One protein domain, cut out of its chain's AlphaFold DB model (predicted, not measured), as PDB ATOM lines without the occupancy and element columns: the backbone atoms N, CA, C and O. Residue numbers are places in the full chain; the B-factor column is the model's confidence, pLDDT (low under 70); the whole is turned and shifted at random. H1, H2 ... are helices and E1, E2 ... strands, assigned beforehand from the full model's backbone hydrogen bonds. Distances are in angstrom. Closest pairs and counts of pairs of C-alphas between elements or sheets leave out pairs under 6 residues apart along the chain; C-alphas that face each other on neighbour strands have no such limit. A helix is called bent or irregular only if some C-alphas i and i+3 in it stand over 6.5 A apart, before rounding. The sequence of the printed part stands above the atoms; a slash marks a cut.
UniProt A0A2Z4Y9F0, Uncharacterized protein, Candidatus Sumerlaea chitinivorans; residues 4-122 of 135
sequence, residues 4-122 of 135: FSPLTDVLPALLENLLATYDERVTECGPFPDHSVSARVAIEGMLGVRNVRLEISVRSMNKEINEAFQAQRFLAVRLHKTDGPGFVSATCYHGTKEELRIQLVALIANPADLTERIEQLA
ATOM      1  N   PHE A   4     195.452 247.256 348.206       84.50
ATOM      2  CA  PHE A   4     195.480 248.482 347.411       84.50
ATOM      3  C   PHE A   4     194.883 249.591 348.267       84.50
ATOM      4  O   PHE A   4     193.755 249.455 348.735       84.50
ATOM      5  N   SER A   5     195.632 250.670 348.466       90.31
ATOM      6  CA  SER A   5     195.167 251.820 349.242       90.31
ATOM      7  C   SER A   5     194.589 252.906 348.322       90.31
ATOM      8  O   SER A   5     195.003 252.988 347.159       90.31
ATOM      9  N   PRO A   6     193.648 253.736 348.806       91.56
ATOM     10  CA  PRO A   6     193.117 254.862 348.043       91.56
ATOM     11  C   PRO A   6     194.222 255.812 347.574       91.56
ATOM     12  O   PRO A   6     195.181 256.076 348.304       91.56
ATOM     13  N   LEU A   7     194.084 256.360 346.364       92.69
ATOM     14  CA  LEU A   7     195.043 257.322 345.807       92.69
ATOM     15  C   LEU A   7     195.288 258.520 346.740       92.69
ATOM     16  O   LEU A   7     196.435 258.934 346.907       92.69
ATOM     17  N   THR A   8     194.229 259.030 347.374       90.69
ATOM     18  CA  THR A   8     194.266 260.173 348.302       90.69
ATOM     19  C   THR A   8     195.200 259.957 349.485       90.69
ATOM     20  O   THR A   8     195.823 260.907 349.950       90.69
ATOM     21  N   ASP A   9     195.336 258.712 349.937       89.94
ATOM     22  CA  ASP A   9     196.129 258.365 351.117       89.94
ATOM     23  C   ASP A   9     197.593 258.104 350.737       89.94
ATOM     24  O   ASP A   9     198.514 258.343 351.515       89.94
ATOM     25  N   VAL A  10     197.815 257.608 349.517       92.81
ATOM     26  CA  VAL A  10     199.131 257.159 349.047       92.81
ATOM     27  C   VAL A  10     199.919 258.273 348.372       92.81
ATOM     28  O   VAL A  10     201.147 258.309 348.484       92.81
ATOM     29  N   LEU A  11     199.247 259.171 347.649       94.56
ATOM     30  CA  LEU A  11     199.912 260.187 346.838       94.56
ATOM     31  C   LEU A  11     200.798 261.135 347.668       94.56
ATOM     32  O   LEU A  11     201.953 261.311 347.269       94.56
ATOM     33  N   PRO A  12     200.358 261.680 348.822       93.88
ATOM     34  CA  PRO A  12     201.220 262.530 349.645       93.88
ATOM     35  C   PRO A  12     202.497 261.804 350.086       93.88
ATOM     36  O   PRO A  12     203.596 262.311 349.880       93.88
ATOM     37  N   ALA A  13     202.369 260.565 350.571       93.62
ATOM     38  CA  ALA A  13     203.509 259.760 351.009       93.62
ATOM     39  C   ALA A  13     204.473 259.420 349.856       93.62
ATOM     40  O   ALA A  13     205.691 259.374 350.040       93.62
ATOM     41  N   LEU A  14     203.960 259.187 348.642       95.75
ATOM     42  CA  LEU A  14     204.810 259.014 347.461       95.75
ATOM     43  C   LEU A  14     205.599 260.285 347.142       95.75
ATOM     44  O   LEU A  14     206.802 260.200 346.897       95.75
ATOM     45  N   LEU A  15     204.944 261.445 347.153       96.69
ATOM     46  CA  LEU A  15     205.598 262.723 346.881       96.69
ATOM     47  C   LEU A  15     206.647 263.061 347.948       96.69
ATOM     48  O   LEU A  15     207.739 263.505 347.597       96.69
ATOM     49  N   GLU A  16     206.372 262.780 349.222       96.69
ATOM     50  CA  GLU A  16     207.339 262.920 350.317       96.69
ATOM     51  C   GLU A  16     208.570 262.026 350.109       96.69
ATOM     52  O   GLU A  16     209.701 262.503 350.203       96.69
ATOM     53  N   ASN A  17     208.372 260.753 349.748       96.31
ATOM     54  CA  ASN A  17     209.472 259.829 349.452       96.31
ATOM     55  C   ASN A  17     210.314 260.288 348.252       96.31
ATOM     56  O   ASN A  17     211.544 260.177 348.265       96.31
ATOM     57  N   LEU A  18     209.658 260.812 347.213       96.88
ATOM     58  CA  LEU A  18     210.330 261.360 346.040       96.88
ATOM     59  C   LEU A  18     211.164 262.590 346.427       96.88
ATOM     60  O   LEU A  18     212.333 262.673 346.046       96.88
ATOM     61  N   LEU A  19     210.589 263.506 347.215       97.19
ATOM     62  CA  LEU A  19     211.238 264.734 347.674       97.19
ATOM     63  C   LEU A  19     212.417 264.458 348.620       97.19
ATOM     64  O   LEU A  19     213.454 265.105 348.495       97.19
ATOM     65  N   ALA A  20     212.302 263.470 349.512       97.25
ATOM     66  CA  ALA A  20     213.320 263.136 350.514       97.25
ATOM     67  C   ALA A  20     214.697 262.798 349.914       97.25
ATOM     68  O   ALA A  20     215.723 263.005 350.556       97.25
ATOM     69  N   THR A  21     214.725 262.292 348.680       96.56
ATOM     70  CA  THR A  21     215.956 261.925 347.958       96.56
ATOM     71  C   THR A  21     216.164 262.749 346.683       96.56
ATOM     72  O   THR A  21     217.096 262.495 345.920       96.56
ATOM     73  N   TYR A  22     215.325 263.764 346.454       97.25
ATOM     74  CA  TYR A  22     215.326 264.572 345.236       97.25
ATOM     75  C   TYR A  22     216.662 265.283 345.012       97.25
ATOM     76  O   TYR A  22     217.237 265.191 343.929       97.25
ATOM     77  N   ASP A  23     217.179 265.962 346.038       96.19
ATOM     78  CA  ASP A  23     218.376 266.794 345.900       96.19
ATOM     79  C   ASP A  23     219.643 265.972 345.604       96.19
ATOM     80  O   ASP A  23     220.533 266.477 344.915       96.19
ATOM     81  N   GLU A  24     219.684 264.713 346.057       96.12
ATOM     82  CA  GLU A  24     220.758 263.745 345.793       96.12
ATOM     83  C   GLU A  24     220.641 263.113 344.396       96.12
ATOM     84  O   GLU A  24     221.647 262.902 343.719       96.12
ATOM     85  N   ARG A  25     219.416 262.794 343.956       95.69
ATOM     86  CA  ARG A  25     219.163 262.009 342.737       95.69
ATOM     87  C   ARG A  25     218.995 262.856 341.478       95.69
ATOM     88  O   ARG A  25     219.296 262.379 340.387       95.69
ATOM     89  N   VAL A  26     218.516 264.093 341.611       96.25
ATOM     90  CA  VAL A  26     218.215 264.989 340.487       96.25
ATOM     91  C   VAL A  26     219.307 266.044 340.361       96.25
ATOM     92  O   VAL A  26     219.568 266.813 341.287       96.25
ATOM     93  N   THR A  27     219.955 266.111 339.202       94.88
ATOM     94  CA  THR A  27     221.049 267.055 338.936       94.88
ATOM     95  C   THR A  27     220.556 268.335 338.255       94.88
ATOM     96  O   THR A  27     219.493 268.380 337.636       94.88
ATOM     97  N   GLU A  28     221.355 269.402 338.346       94.00
ATOM     98  CA  GLU A  28     221.080 270.683 337.674       94.00
ATOM     99  C   GLU A  28     221.280 270.646 336.157       94.00
ATOM    100  O   GLU A  28     220.813 271.550 335.462       94.00
ATOM    101  N   CYS A  29     221.909 269.593 335.630       91.38
ATOM    102  CA  CYS A  29     222.143 269.357 334.206       91.38
ATOM    103  C   CYS A  29     221.821 267.901 333.859       91.38
ATOM    104  O   CYS A  29     222.265 266.993 334.562       91.38
ATOM    105  N   GLY A  30     221.072 267.682 332.777       84.56
ATOM    106  CA  GLY A  30     220.814 266.349 332.230       84.56
ATOM    107  C   GLY A  30     221.924 265.847 331.286       84.56
ATOM    108  O   GLY A  30     222.752 266.644 330.825       84.56
ATOM    109  N   PRO A  31     221.918 264.547 330.937       89.19
ATOM    110  CA  PRO A  31     220.986 263.527 331.423       89.19
ATOM    111  C   PRO A  31     221.357 263.013 332.823       89.19
ATOM    112  O   PRO A  31     222.522 263.026 333.213       89.19
ATOM    113  N   PHE A  32     220.361 262.522 333.556       90.94
ATOM    114  CA  PHE A  32     220.540 261.816 334.826       90.94
ATOM    115  C   PHE A  32     219.605 260.594 334.882       90.94
ATOM    116  O   PHE A  32     218.615 260.564 334.147       90.94
ATOM    117  N   PRO A  33     219.905 259.569 335.703       92.06
ATOM    118  CA  PRO A  33     219.016 258.420 335.868       92.06
ATOM    119  C   PRO A  33     217.636 258.842 336.385       92.06
ATOM    120  O   PRO A  33     217.560 259.642 337.314       92.06
ATOM    121  N   ASP A  34     216.563 258.278 335.822       94.19
ATOM    122  CA  ASP A  34     215.190 258.539 336.275       94.19
ATOM    123  C   ASP A  34     215.079 258.328 337.800       94.19
ATOM    124  O   ASP A  34     215.454 257.272 338.323       94.19
ATOM    125  N   HIS A  35     214.565 259.332 338.515       96.50
ATOM    126  CA  HIS A  35     214.312 259.247 339.955       96.50
ATOM    127  C   HIS A  35     212.847 258.909 340.188       96.50
ATOM    128  O   HIS A  35     211.990 259.768 339.989       96.50
ATOM    129  N   SER A  36     212.556 257.667 340.575       96.44
ATOM    130  CA  SER A  36     211.194 257.125 340.586       96.44
ATOM    131  C   SER A  36     210.791 256.557 341.943       96.44
ATOM    132  O   SER A  36     211.560 255.856 342.599       96.44
ATOM    133  N   VAL A  37     209.530 256.769 342.309       96.69
ATOM    134  CA  VAL A  37     208.835 256.107 343.421       96.69
ATOM    135  C   VAL A  37     207.588 255.411 342.892       96.69
ATOM    136  O   VAL A  37     207.027 255.820 341.876       96.69
ATOM    137  N   SER A  38     207.130 254.349 343.555       95.75
ATOM    138  CA  SER A  38     205.916 253.657 343.114       95.75
ATOM    139  C   SER A  38     205.148 253.006 344.254       95.75
ATOM    140  O   SER A  38     205.758 252.536 345.213       95.75
ATOM    141  N   ALA A  39     203.829 252.911 344.106       95.06
ATOM    142  CA  ALA A  39     202.947 252.197 345.023       95.06
ATOM    143  C   ALA A  39     201.794 251.515 344.276       95.06
ATOM    144  O   ALA A  39     201.512 251.807 343.113       95.06
ATOM    145  N   ARG A  40     201.127 250.579 344.953       92.69
ATOM    146  CA  ARG A  40     199.867 249.991 344.488       92.69
ATOM    147  C   ARG A  40     198.717 250.844 345.004       92.69
ATOM    148  O   ARG A  40     198.634 251.066 346.206       92.69
ATOM    149  N   VAL A  41     197.855 251.296 344.102       93.75
ATOM    150  CA  VAL A  41     196.751 252.201 344.428       93.75
ATOM    151  C   VAL A  41     195.445 251.708 343.823       93.75
ATOM    152  O   VAL A  41     195.431 251.144 342.725       93.75
ATOM    153  N   ALA A  42     194.360 251.922 344.559       91.75
ATOM    154  CA  ALA A  42     193.001 251.846 344.057       91.75
ATOM    155  C   ALA A  42     192.574 253.256 343.632       91.75
ATOM    156  O   ALA A  42     192.599 254.188 344.439       91.75
ATOM    157  N   ILE A  43     192.222 253.412 342.358       89.62
ATOM    158  CA  ILE A  43     191.727 254.665 341.782       89.62
ATOM    159  C   ILE A  43     190.241 254.476 341.504       89.62
ATOM    160  O   ILE A  43     189.866 253.624 340.695       89.62
ATOM    161  N   GLU A  44     189.401 255.230 342.201       83.31
ATOM    162  CA  GLU A  44     187.960 255.235 341.975       83.31
ATOM    163  C   GLU A  44     187.612 256.258 340.895       83.31
ATOM    164  O   GLU A  44     188.101 257.382 340.909       83.31
ATOM    165  N   GLY A  45     186.742 255.886 339.962       70.56
ATOM    166  CA  GLY A  45     186.099 256.880 339.117       70.56
ATOM    167  C   GLY A  45     184.867 256.340 338.423       70.56
ATOM    168  O   GLY A  45     184.328 255.303 338.806       70.56
ATOM    169  N   MET A  46     184.398 257.048 337.393       65.94
ATOM    170  CA  MET A  46     183.044 256.856 336.847       65.94
ATOM    171  C   MET A  46     182.734 255.426 336.370       65.94
ATOM    172  O   MET A  46     181.577 255.019 336.378       65.94
ATOM    173  N   LEU A  47     183.751 254.662 335.956       67.94
ATOM    174  CA  LEU A  47     183.610 253.284 335.461       67.94
ATOM    175  C   LEU A  47     183.910 252.212 336.528       67.94
ATOM    176  O   LEU A  47     183.985 251.030 336.194       67.94
ATOM    177  N   GLY A  48     184.096 252.611 337.788       77.56
ATOM    178  CA  GLY A  48     184.448 251.742 338.910       77.56
ATOM    179  C   GLY A  48     185.902 251.884 339.367       77.56
ATOM    180  O   GLY A  48     186.652 252.733 338.882       77.56
ATOM    181  N   VAL A  49     186.292 251.035 340.320       84.19
ATOM    182  CA  VAL A  49     187.630 251.037 340.926       84.19
ATOM    183  C   VAL A  49     188.636 250.319 340.029       84.19
ATOM    184  O   VAL A  49     188.430 249.171 339.629       84.19
ATOM    185  N   ARG A  50     189.763 250.977 339.749       85.25
ATOM    186  CA  ARG A  50     190.916 250.407 339.047       85.25
ATOM    187  C   ARG A  50     192.082 250.222 340.004       85.25
ATOM    188  O   ARG A  50     192.567 251.174 340.606       85.25
ATOM    189  N   ASN A  51     192.573 248.993 340.071       90.00
ATOM    190  CA  ASN A  51     193.781 248.653 340.806       90.00
ATOM    191  C   ASN A  51     194.978 248.762 339.865       90.00
ATOM    192  O   ASN A  51     195.041 248.080 338.844       90.00
ATOM    193  N   VAL A  52     195.920 249.638 340.191       90.25
ATOM    194  CA  VAL A  52     197.099 249.894 339.358       90.25
ATOM    195  C   VAL A  52     198.347 249.991 340.220       90.25
ATOM    196  O   VAL A  52     198.286 250.201 341.434       90.25
ATOM    197  N   ARG A  53     199.511 249.846 339.590       93.12
ATOM    198  CA  ARG A  53     200.757 250.344 340.172       93.12
ATOM    199  C   ARG A  53     201.013 251.741 339.614       93.12
ATOM    200  O   ARG A  53     201.259 251.885 338.419       93.12
ATOM    201  N   LEU A  54     200.952 252.736 340.488       94.38
ATOM    202  CA  LEU A  54     201.313 254.118 340.207       94.38
ATOM    203  C   LEU A  54     202.824 254.281 340.380       94.38
ATOM    204  O   LEU A  54     203.363 253.939 341.430       94.38
ATOM    205  N   GLU A  55     203.493 254.802 339.361       95.12
ATOM    206  CA  GLU A  55     204.875 255.275 339.396       95.12
ATOM    207  C   GLU A  55     204.882 256.791 339.170       95.12
ATOM    208  O   GLU A  55     204.245 257.295 338.245       95.12
ATOM    209  N   ILE A  56     205.614 257.514 340.012       95.75
ATOM    210  CA  ILE A  56     205.892 258.942 339.853       95.75
ATOM    211  C   ILE A  56     207.398 259.079 339.706       95.75
ATOM    212  O   ILE A  56     208.149 258.534 340.515       95.75
ATOM    213  N   SER A  57     207.839 259.786 338.672       95.75
ATOM    214  CA  SER A  57     209.256 259.900 338.341       95.75
ATOM    215  C   SER A  57     209.651 261.308 337.925       95.75
ATOM    216  O   SER A  57     208.889 262.006 337.262       95.75
ATOM    217  N   VAL A  58     210.861 261.718 338.298       95.94
ATOM    218  CA  VAL A  58     211.517 262.921 337.782       95.94
ATOM    219  C   VAL A  58     212.546 262.499 336.748       95.94
ATOM    220  O   VAL A  58     213.393 261.647 337.015       95.94
ATOM    221  N   ARG A  59     212.468 263.104 335.563       93.81
ATOM    222  CA  ARG A  59     213.273 262.731 334.396       93.81
ATOM    223  C   ARG A  59     213.919 263.963 333.769       93.81
ATOM    224  O   ARG A  59     213.363 265.062 333.843       93.81
ATOM    225  N   SER A  60     215.077 263.793 333.136       91.62
ATOM    226  CA  SER A  60     215.686 264.835 332.298       91.62
ATOM    227  C   SER A  60     215.009 264.896 330.929       91.62
ATOM    228  O   SER A  60     214.715 263.851 330.348       91.62
ATOM    229  N   MET A  61     214.826 266.097 330.379       85.69
ATOM    230  CA  MET A  61     214.440 266.263 328.972       85.69
ATOM    231  C   MET A  61     215.618 265.949 328.026       85.69
ATOM    232  O   MET A  61     216.780 266.061 328.426       85.69
ATOM    233  N   ASN A  62     215.344 265.557 326.773       84.31
ATOM    234  CA  ASN A  62     216.407 265.255 325.807       84.31
ATOM    235  C   ASN A  62     217.014 266.531 325.208       84.31
ATOM    236  O   ASN A  62     216.409 267.197 324.370       84.31
ATOM    237  N   LYS A  63     218.257 266.831 325.594       84.12
ATOM    238  CA  LYS A  63     219.030 267.961 325.061       84.12
ATOM    239  C   LYS A  63     219.299 267.887 323.551       84.12
ATOM    240  O   LYS A  63     219.599 268.913 322.955       84.12
ATOM    241  N   GLU A  64     219.223 266.703 322.941       86.25
ATOM    242  CA  GLU A  64     219.430 266.526 321.496       86.25
ATOM    243  C   GLU A  64     218.283 267.130 320.676       86.25
ATOM    244  O   GLU A  64     218.487 267.512 319.528       86.25
ATOM    245  N   ILE A  65     217.099 267.274 321.279       85.25
ATOM    246  CA  ILE A  65     215.954 267.961 320.669       85.25
ATOM    247  C   ILE A  65     216.126 269.481 320.779       85.25
ATOM    248  O   ILE A  65     215.839 270.213 319.834       85.25
ATOM    249  N   ASN A  66     216.572 269.965 321.941       84.19
ATOM    250  CA  ASN A  66     216.813 271.383 322.194       84.19
ATOM    251  C   ASN A  66     217.847 271.551 323.315       84.19
ATOM    252  O   ASN A  66     217.648 271.046 324.418       84.19
ATOM    253  N   GLU A  67     218.912 272.316 323.079       86.56
ATOM    254  CA  GLU A  67     219.967 272.549 324.076       86.56
ATOM    255  C   GLU A  67     219.437 273.168 325.379       86.56
ATOM    256  O   GLU A  67     219.920 272.834 326.463       86.56
ATOM    257  N   ALA A  68     218.380 273.987 325.312       85.75
ATOM    258  CA  ALA A  68     217.729 274.555 326.492       85.75
ATOM    259  C   ALA A  68     217.180 273.475 327.449       85.75
ATOM    260  O   ALA A  68     217.043 273.713 328.651       85.75
ATOM    261  N   PHE A  69     216.914 272.264 326.947       89.19
ATOM    262  CA  PHE A  69     216.450 271.135 327.752       89.19
ATOM    263  C   PHE A  69     217.527 270.540 328.655       89.19
ATOM    264  O   PHE A  69     217.192 269.826 329.599       89.19
ATOM    265  N   GLN A  70     218.804 270.886 328.460       90.88
ATOM    266  CA  GLN A  70     219.873 270.478 329.370       90.88
ATOM    267  C   GLN A  70     219.578 270.891 330.819       90.88
ATOM    268  O   GLN A  70     219.890 270.132 331.740       90.88
ATOM    269  N   ALA A  71     218.946 272.054 331.014       91.31
ATOM    270  CA  ALA A  71     218.571 272.603 332.313       91.31
ATOM    271  C   ALA A  71     217.139 272.235 332.756       91.31
ATOM    272  O   ALA A  71     216.710 272.666 333.824       91.31
ATOM    273  N   GLN A  72     216.402 271.434 331.979       91.88
ATOM    274  CA  GLN A  72     214.994 271.118 332.240       91.88
ATOM    275  C   GLN A  72     214.794 269.685 332.748       91.88
ATOM    276  O   GLN A  72     215.503 268.740 332.381       91.88
ATOM    277  N   ARG A  73     213.812 269.535 333.633       92.88
ATOM    278  CA  ARG A  73     213.320 268.282 334.207       92.88
ATOM    279  C   ARG A  73     211.816 268.272 334.115       92.88
ATOM    280  O   ARG A  73     211.196 269.330 334.076       92.88
ATOM    281  N   PHE A  74     211.232 267.087 334.152       93.44
ATOM    282  CA  PHE A  74     209.791 266.953 334.235       93.44
ATOM    283  C   PHE A  74     209.367 265.854 335.199       93.44
ATOM    284  O   PHE A  74     210.086 264.873 335.399       93.44
ATOM    285  N   LEU A  75     208.186 266.044 335.785       94.38
ATOM    286  CA  LEU A  75     207.471 265.036 336.551       94.38
ATOM    287  C   LEU A  75     206.615 264.209 335.592       94.38
ATOM    288  O   LEU A  75     205.722 264.742 334.924       94.38
ATOM    289  N   ALA A  76     206.877 262.911 335.549       92.88
ATOM    290  CA  ALA A  76     206.105 261.935 334.804       92.88
ATOM    291  C   ALA A  76     205.348 261.011 335.757       92.88
ATOM    292  O   ALA A  76     205.905 260.491 336.725       92.88
ATOM    293  N   VAL A  77     204.087 260.770 335.430       92.94
ATOM    294  CA  VAL A  77     203.228 259.777 336.072       92.94
ATOM    295  C   VAL A  77     203.093 258.596 335.125       92.94
ATOM    296  O   VAL A  77     202.846 258.797 333.935       92.94
ATOM    297  N   ARG A  78     203.211 257.370 335.638       91.56
ATOM    298  CA  ARG A  78     202.877 256.140 334.911       91.56
ATOM    299  C   ARG A  78     201.928 255.269 335.720       91.56
ATOM    300  O   ARG A  78     202.145 255.039 336.907       91.56
ATOM    301  N   LEU A  79     200.903 254.737 335.065       90.25
ATOM    302  CA  LEU A  79     199.983 253.758 335.634       90.25
ATOM    303  C   LEU A  79     200.174 252.428 334.921       90.25
ATOM    304  O   LEU A  79     199.844 252.280 333.743       90.25
ATOM    305  N   HIS A  80     200.702 251.452 335.648       88.62
ATOM    306  CA  HIS A  80     200.848 250.087 335.168       88.62
ATOM    307  C   HIS A  80     199.593 249.296 335.517       88.62
ATOM    308  O   HIS A  80     199.207 249.196 336.689       88.62
ATOM    309  N   LYS A  81     198.971 248.720 334.488       80.06
ATOM    310  CA  LYS A  81     197.820 247.831 334.645       80.06
ATOM    311  C   LYS A  81     198.256 246.569 335.390       80.06
ATOM    312  O   LYS A  81     199.344 246.049 335.155       80.06
ATOM    313  N   THR A  82     197.429 246.082 336.311       74.75
ATOM    314  CA  THR A  82     197.729 244.848 337.059       74.75
ATOM    315  C   THR A  82     197.340 243.580 336.301       74.75
ATOM    316  O   THR A  82     197.800 242.499 336.652       74.75
ATOM    317  N   ASP A  83     196.485 243.708 335.291       72.31
ATOM    318  CA  ASP A  83     195.808 242.632 334.562       72.31
ATOM    319  C   ASP A  83     196.298 242.454 333.113       72.31
ATOM    320  O   ASP A  83     195.803 241.587 332.396       72.31
ATOM    321  N   GLY A  84     197.295 243.223 332.669       64.19
ATOM    322  CA  GLY A  84     197.842 243.106 331.319       64.19
ATOM    323  C   GLY A  84     199.160 243.856 331.117       64.19
ATOM    324  O   GLY A  84     199.571 244.635 331.978       64.19
ATOM    325  N   PRO A  85     199.846 243.623 329.985       61.53
ATOM    326  CA  PRO A  85     201.069 244.336 329.652       61.53
ATOM    327  C   PRO A  85     200.786 245.807 329.322       61.53
ATOM    328  O   PRO A  85     199.752 246.151 328.748       61.53
ATOM    329  N   GLY A  86     201.752 246.667 329.642       77.12
ATOM    330  CA  GLY A  86     201.747 248.082 329.277       77.12
ATOM    331  C   GLY A  86     201.543 249.037 330.450       77.12
ATOM    332  O   GLY A  86     201.286 248.648 331.592       77.12
ATOM    333  N   PHE A  87     201.692 250.318 330.145       82.81
ATOM    334  CA  PHE A  87     201.422 251.423 331.051       82.81
ATOM    335  C   PHE A  87     200.804 252.565 330.257       82.81
ATOM    336  O   PHE A  87     201.029 252.674 329.055       82.81
ATOM    337  N   VAL A  88     200.046 253.410 330.941       84.06
ATOM    338  CA  VAL A  88     199.694 254.742 330.437       84.06
ATOM    339  C   VAL A  88     200.524 255.764 331.196       84.06
ATOM    340  O   VAL A  88     200.847 255.547 332.365       84.06
ATOM    341  N   SER A  89     200.914 256.853 330.544       86.31
ATOM    342  CA  SER A  89     201.780 257.855 331.163       86.31
ATOM    343  C   SER A  89     201.439 259.274 330.753       86.31
ATOM    344  O   SER A  89     201.044 259.504 329.612       86.31
ATOM    345  N   ALA A  90     201.678 260.218 331.658       86.81
ATOM    346  CA  ALA A  90     201.512 261.643 331.410       86.81
ATOM    347  C   ALA A  90     202.693 262.445 331.960       86.81
ATOM    348  O   ALA A  90     203.175 262.190 333.069       86.81
ATOM    349  N   THR A  91     203.107 263.463 331.210       88.69
ATOM    350  CA  THR A  91     203.963 264.539 331.721       88.69
ATOM    351  C   THR A  91     203.074 265.584 332.391       88.69
ATOM    352  O   THR A  91     202.095 266.039 331.798       88.69
ATOM    353  N   CYS A  92     203.380 265.934 333.640       88.81
ATOM    354  CA  CYS A  92     202.514 266.793 334.457       88.81
ATOM    355  C   CYS A  92     203.113 268.183 334.691       88.81
ATOM    356  O   CYS A  92     202.425 269.180 334.519       88.81
ATOM    357  N   TYR A  93     204.397 268.248 335.044       92.25
ATOM    358  CA  TYR A  93     205.085 269.494 335.388       92.25
ATOM    359  C   TYR A  93     206.495 269.473 334.820       92.25
ATOM    360  O   TYR A  93     207.085 268.398 334.716       92.25
ATOM    361  N   HIS A  94     207.049 270.635 334.490       92.25
ATOM    362  CA  HIS A  94     208.436 270.759 334.060       92.25
ATOM    363  C   HIS A  94     209.057 272.076 334.521       92.25
ATOM    364  O   HIS A  94     208.352 273.050 334.771       92.25
ATOM    365  N   GLY A  95     210.380 272.096 334.618       93.94
ATOM    366  CA  GLY A  95     211.143 273.267 335.026       93.94
ATOM    367  C   GLY A  95     212.601 272.927 335.299       93.94
ATOM    368  O   GLY A  95     213.062 271.798 335.095       93.94
ATOM    369  N   THR A  96     213.333 273.905 335.810       95.56
ATOM    370  CA  THR A  96     214.648 273.699 336.418       95.56
ATOM    371  C   THR A  96     214.559 272.800 337.659       95.56
ATOM    372  O   THR A  96     213.478 272.437 338.126       95.56
ATOM    373  N   LYS A  97     215.719 272.414 338.215       96.00
ATOM    374  CA  LYS A  97     215.767 271.599 339.443       96.00
ATOM    375  C   LYS A  97     215.047 272.310 340.599       96.00
ATOM    376  O   LYS A  97     214.274 271.693 341.322       96.00
ATOM    377  N   GLU A  98     215.282 273.610 340.756       97.19
ATOM    378  CA  GLU A  98     214.680 274.396 341.832       97.19
ATOM    379  C   GLU A  98     213.173 274.597 341.629       97.19
ATOM    380  O   GLU A  98     212.397 274.325 342.545       97.19
ATOM    381  N   GLU A  99     212.742 274.980 340.423       97.38
ATOM    382  CA  GLU A  99     211.317 275.163 340.107       97.38
ATOM    383  C   GLU A  99     210.520 273.873 340.332       97.38
ATOM    384  O   GLU A  99     209.466 273.890 340.967       97.38
ATOM    385  N   LEU A 100     211.045 272.731 339.874       96.19
ATOM    386  CA  LEU A 100     210.358 271.454 340.039       96.19
ATOM    387  C   LEU A 100     210.341 270.993 341.507       96.19
ATOM    388  O   LEU A 100     209.355 270.405 341.947       96.19
ATOM    389  N   ARG A 101     211.387 271.292 342.290       97.38
ATOM    390  CA  ARG A 101     211.412 271.041 343.741       97.38
ATOM    391  C   ARG A 101     210.347 271.857 344.473       97.38
ATOM    392  O   ARG A 101     209.629 271.299 345.300       97.38
ATOM    393  N   ILE A 102     210.214 273.146 344.155       97.25
ATOM    394  CA  ILE A 102     209.161 274.017 344.705       97.25
ATOM    395  C   ILE A 102     207.778 273.467 344.338       97.25
ATOM    396  O   ILE A 102     206.912 273.359 345.208       97.25
ATOM    397  N   GLN A 103     207.591 273.044 343.084       95.94
ATOM    398  CA  GLN A 103     206.342 272.433 342.634       95.94
ATOM    399  C   GLN A 103     206.013 271.149 343.411       95.94
ATOM    400  O   GLN A 103     204.873 270.964 343.824       95.94
ATOM    401  N   LEU A 104     206.994 270.274 343.663       95.88
ATOM    402  CA  LEU A 104     206.793 269.062 344.469       95.88
ATOM    403  C   LEU A 104     206.355 269.384 345.902       95.88
ATOM    404  O   LEU A 104     205.436 268.747 346.410       95.88
ATOM    405  N   VAL A 105     206.960 270.392 346.537       96.62
ATOM    406  CA  VAL A 105     206.551 270.855 347.874       96.62
ATOM    407  C   VAL A 105     205.108 271.370 347.860       96.62
ATOM    408  O   VAL A 105     204.326 271.027 348.746       96.62
ATOM    409  N   ALA A 106     204.730 272.149 346.843       95.69
ATOM    410  CA  ALA A 106     203.362 272.641 346.695       95.69
ATOM    411  C   ALA A 106     202.350 271.496 346.509       95.69
ATOM    412  O   ALA A 106     201.281 271.519 347.115       95.69
ATOM    413  N   LEU A 107     202.711 270.465 345.737       95.12
ATOM    414  CA  LEU A 107     201.873 269.283 345.511       95.12
ATOM    415  C   LEU A 107     201.699 268.416 346.761       95.12
ATOM    416  O   LEU A 107     200.648 267.809 346.924       95.12
ATOM    417  N   ILE A 108     202.687 268.362 347.658       94.12
ATOM    418  CA  ILE A 108     202.525 267.682 348.956       94.12
ATOM    419  C   ILE A 108     201.463 268.401 349.799       94.12
ATOM    420  O   ILE A 108     200.620 267.754 350.413       94.12
ATOM    421  N   ALA A 109     201.481 269.737 349.808       92.31
ATOM    422  CA  ALA A 109     200.519 270.535 350.566       92.31
ATOM    423  C   ALA A 109     199.109 270.520 349.950       92.31
ATOM    424  O   ALA A 109     198.119 270.561 350.680       92.31
ATOM    425  N   ASN A 110     199.011 270.477 348.620       93.81
ATOM    426  CA  ASN A 110     197.750 270.415 347.892       93.81
ATOM    427  C   ASN A 110     197.877 269.508 346.651       93.81
ATOM    428  O   ASN A 110     198.192 269.997 345.562       93.81
ATOM    429  N   PRO A 111     197.622 268.195 346.785       93.00
ATOM    430  CA  PRO A 111     197.804 267.244 345.690       93.00
ATOM    431  C   PRO A 111     196.650 267.226 344.680       93.00
ATOM    432  O   PRO A 111     196.727 266.456 343.726       93.00
ATOM    433  N   ALA A 112     195.595 268.033 344.869       91.31
ATOM    434  CA  ALA A 112     194.343 267.953 344.107       91.31
ATOM    435  C   ALA A 112     194.556 267.920 342.585       91.31
ATOM    436  O   ALA A 112     194.054 267.013 341.922       91.31
ATOM    437  N   ASP A 113     195.375 268.830 342.055       89.88
ATOM    438  CA  ASP A 113     195.645 268.924 340.616       89.88
ATOM    439  C   ASP A 113     196.321 267.652 340.067       89.88
ATOM    440  O   ASP A 113     196.018 267.182 338.968       89.88
ATOM    441  N   LEU A 114     197.244 267.059 340.833       92.88
ATOM    442  CA  LEU A 114     197.917 265.820 340.438       92.88
ATOM    443  C   LEU A 114     197.012 264.595 340.621       92.88
ATOM    444  O   LEU A 114     197.062 263.690 339.788       92.88
ATOM    445  N   THR A 115     196.179 264.569 341.664       93.06
ATOM    446  CA  THR A 115     195.150 263.540 341.863       93.06
ATOM    447  C   THR A 115     194.205 263.499 340.670       93.06
ATOM    448  O   THR A 115     194.068 262.445 340.051       93.06
ATOM    449  N   GLU A 116     193.644 264.647 340.280       89.81
ATOM    450  CA  GLU A 116     192.746 264.745 339.128       89.81
ATOM    451  C   GLU A 116     193.445 264.249 337.857       89.81
ATOM    452  O   GLU A 116     192.894 263.451 337.100       89.81
ATOM    453  N   ARG A 117     194.703 264.646 337.637       89.00
ATOM    454  CA  ARG A 117     195.484 264.199 336.475       89.00
ATOM    455  C   ARG A 117     195.704 262.686 336.451       89.00
ATOM    456  O   ARG A 117     195.640 262.079 335.382       89.00
ATOM    457  N   ILE A 118     195.983 262.075 337.602       90.88
ATOM    458  CA  ILE A 118     196.156 260.623 337.739       90.88
ATOM    459  C   ILE A 118     194.834 259.897 337.464       90.88
ATOM    460  O   ILE A 118     194.833 258.888 336.758       90.88
ATOM    461  N   GLU A 119     193.717 260.405 337.979       89.50
ATOM    462  CA  GLU A 119     192.382 259.855 337.733       89.50
ATOM    463  C   GLU A 119     192.017 259.945 336.251       89.50
ATOM    464  O   GLU A 119     191.697 258.933 335.627       89.50
ATOM    465  N   GLN A 120     192.155 261.129 335.652       85.00
ATOM    466  CA  GLN A 120     191.960 261.346 334.221       85.00
ATOM    467  C   GLN A 120     192.784 260.332 333.401       85.00
ATOM    468  O   GLN A 120     192.225 259.611 332.565       85.00
ATOM    469  N   LEU A 121     194.077 260.172 333.719       85.50
ATOM    470  CA  LEU A 121     194.964 259.208 333.064       85.50
ATOM    471  C   LEU A 121     194.494 257.751 333.248       85.50
ATOM    472  O   LEU A 121     194.531 256.966 332.299       85.50
ATOM    473  N   ALA A 122     194.009 257.379 334.435       85.12
ATOM    474  CA  ALA A 122     193.455 256.050 334.711       85.12
ATOM    475  C   ALA A 122     192.177 255.756 333.902       85.12
ATOM    476  O   ALA A 122     191.877 254.592 333.608       85.12
TER     477      ALA A 122
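What this domain is: This is residues 4 to 122 of the 135 residues of an uncharacterized protein of Candidatus Sumerlaea chitinivorans (UniProt A0A2Z4Y9F0). One twisted sheet of four antiparallel strands is covered on one face by three helices, while its other face has no named helix. H1 runs along E1 and E2, H4 lies slantwise over E4 beside H1, and the sheet curls round H5; the short H2 and H3 only graze the sheet at one end. The printed part has 119 residues, with five named helices and four strands in the order H1 H2 E1 E2 H3 E3 E4 H4 H5; the sheet runs E1 E2 E3 E4, and the class is mixed, helices and strands. The whole is compact, with a radius of gyration of the C-alphas of 14.4 A and spans of 43 by 31 by 21 A.

How they stand to each other: H1, residues 7 to 20, is on the sheet of E1, residues 35 to 45, E2, residues 48 to 60, E3, residues 73 to 81, and E4, residues 87 to 95. Its height over the sheet is 8.6 A, and its closest C-alphas to E1 are those of Leu 7 and Val 41, 5.6 A apart. H2, residues 22 to 25, only grazes the sheet, as does H3, residues 67 to 71. E1 and E2 form a hairpin, with N 39 and O 54 at 2.9 A; E1 bends by 67 degrees at residue 40 and E2 by 60 degrees at residue 51. E2 and E3 are antiparallel, with N 55 and O 78 at 2.8 A. E3 and E4 form a hairpin, with N 77 and O 90 at 2.9 A. H4, residues 97 to 109, touches H1, closest at the C-alphas of Pro 12 and Ile 108, 5.4 A, at a shallow tilt of 34.5 degrees, only just short of steep, opposite ways. H5, residues 112 to 122, only just touches H1, with 3 pairs of C-alphas within 8 A, made by residues 7 to 11 of H1 alone; the closest are Thr 8 and Thr 115, 7.3 A. Every O i to N i+4 pair is within hydrogen-bond range in H4 and H5, but 8 of 10 in H1 and 0 of 1 in H3, where 2 of 2 O i to N i+3 pairs are; H2 is too short for an i+4 pair.

Where its parts are: H1 begins at C-alpha 7, (195.043, 257.322, 345.807), and spans 19.7 A; it is only just irregular, with C-alphas 9 and 12 at 6.7 A. E1 spans 28.3 A, E2 34.5 A, E3 25.7 A, E4 24.2 A, H4 18.9 A and H5 15.2 A. H5 ends at C-alpha 122, (193.455, 256.050, 334.711).

The domain as a whole: The two C-alphas farthest apart are those of Gly 48 and Glu 67, 43.8 A. The printed part has no cut and no long link. The mean pLDDT of the printed part is 90.2; residues 46 to 47 and 84 to 85 are under 70.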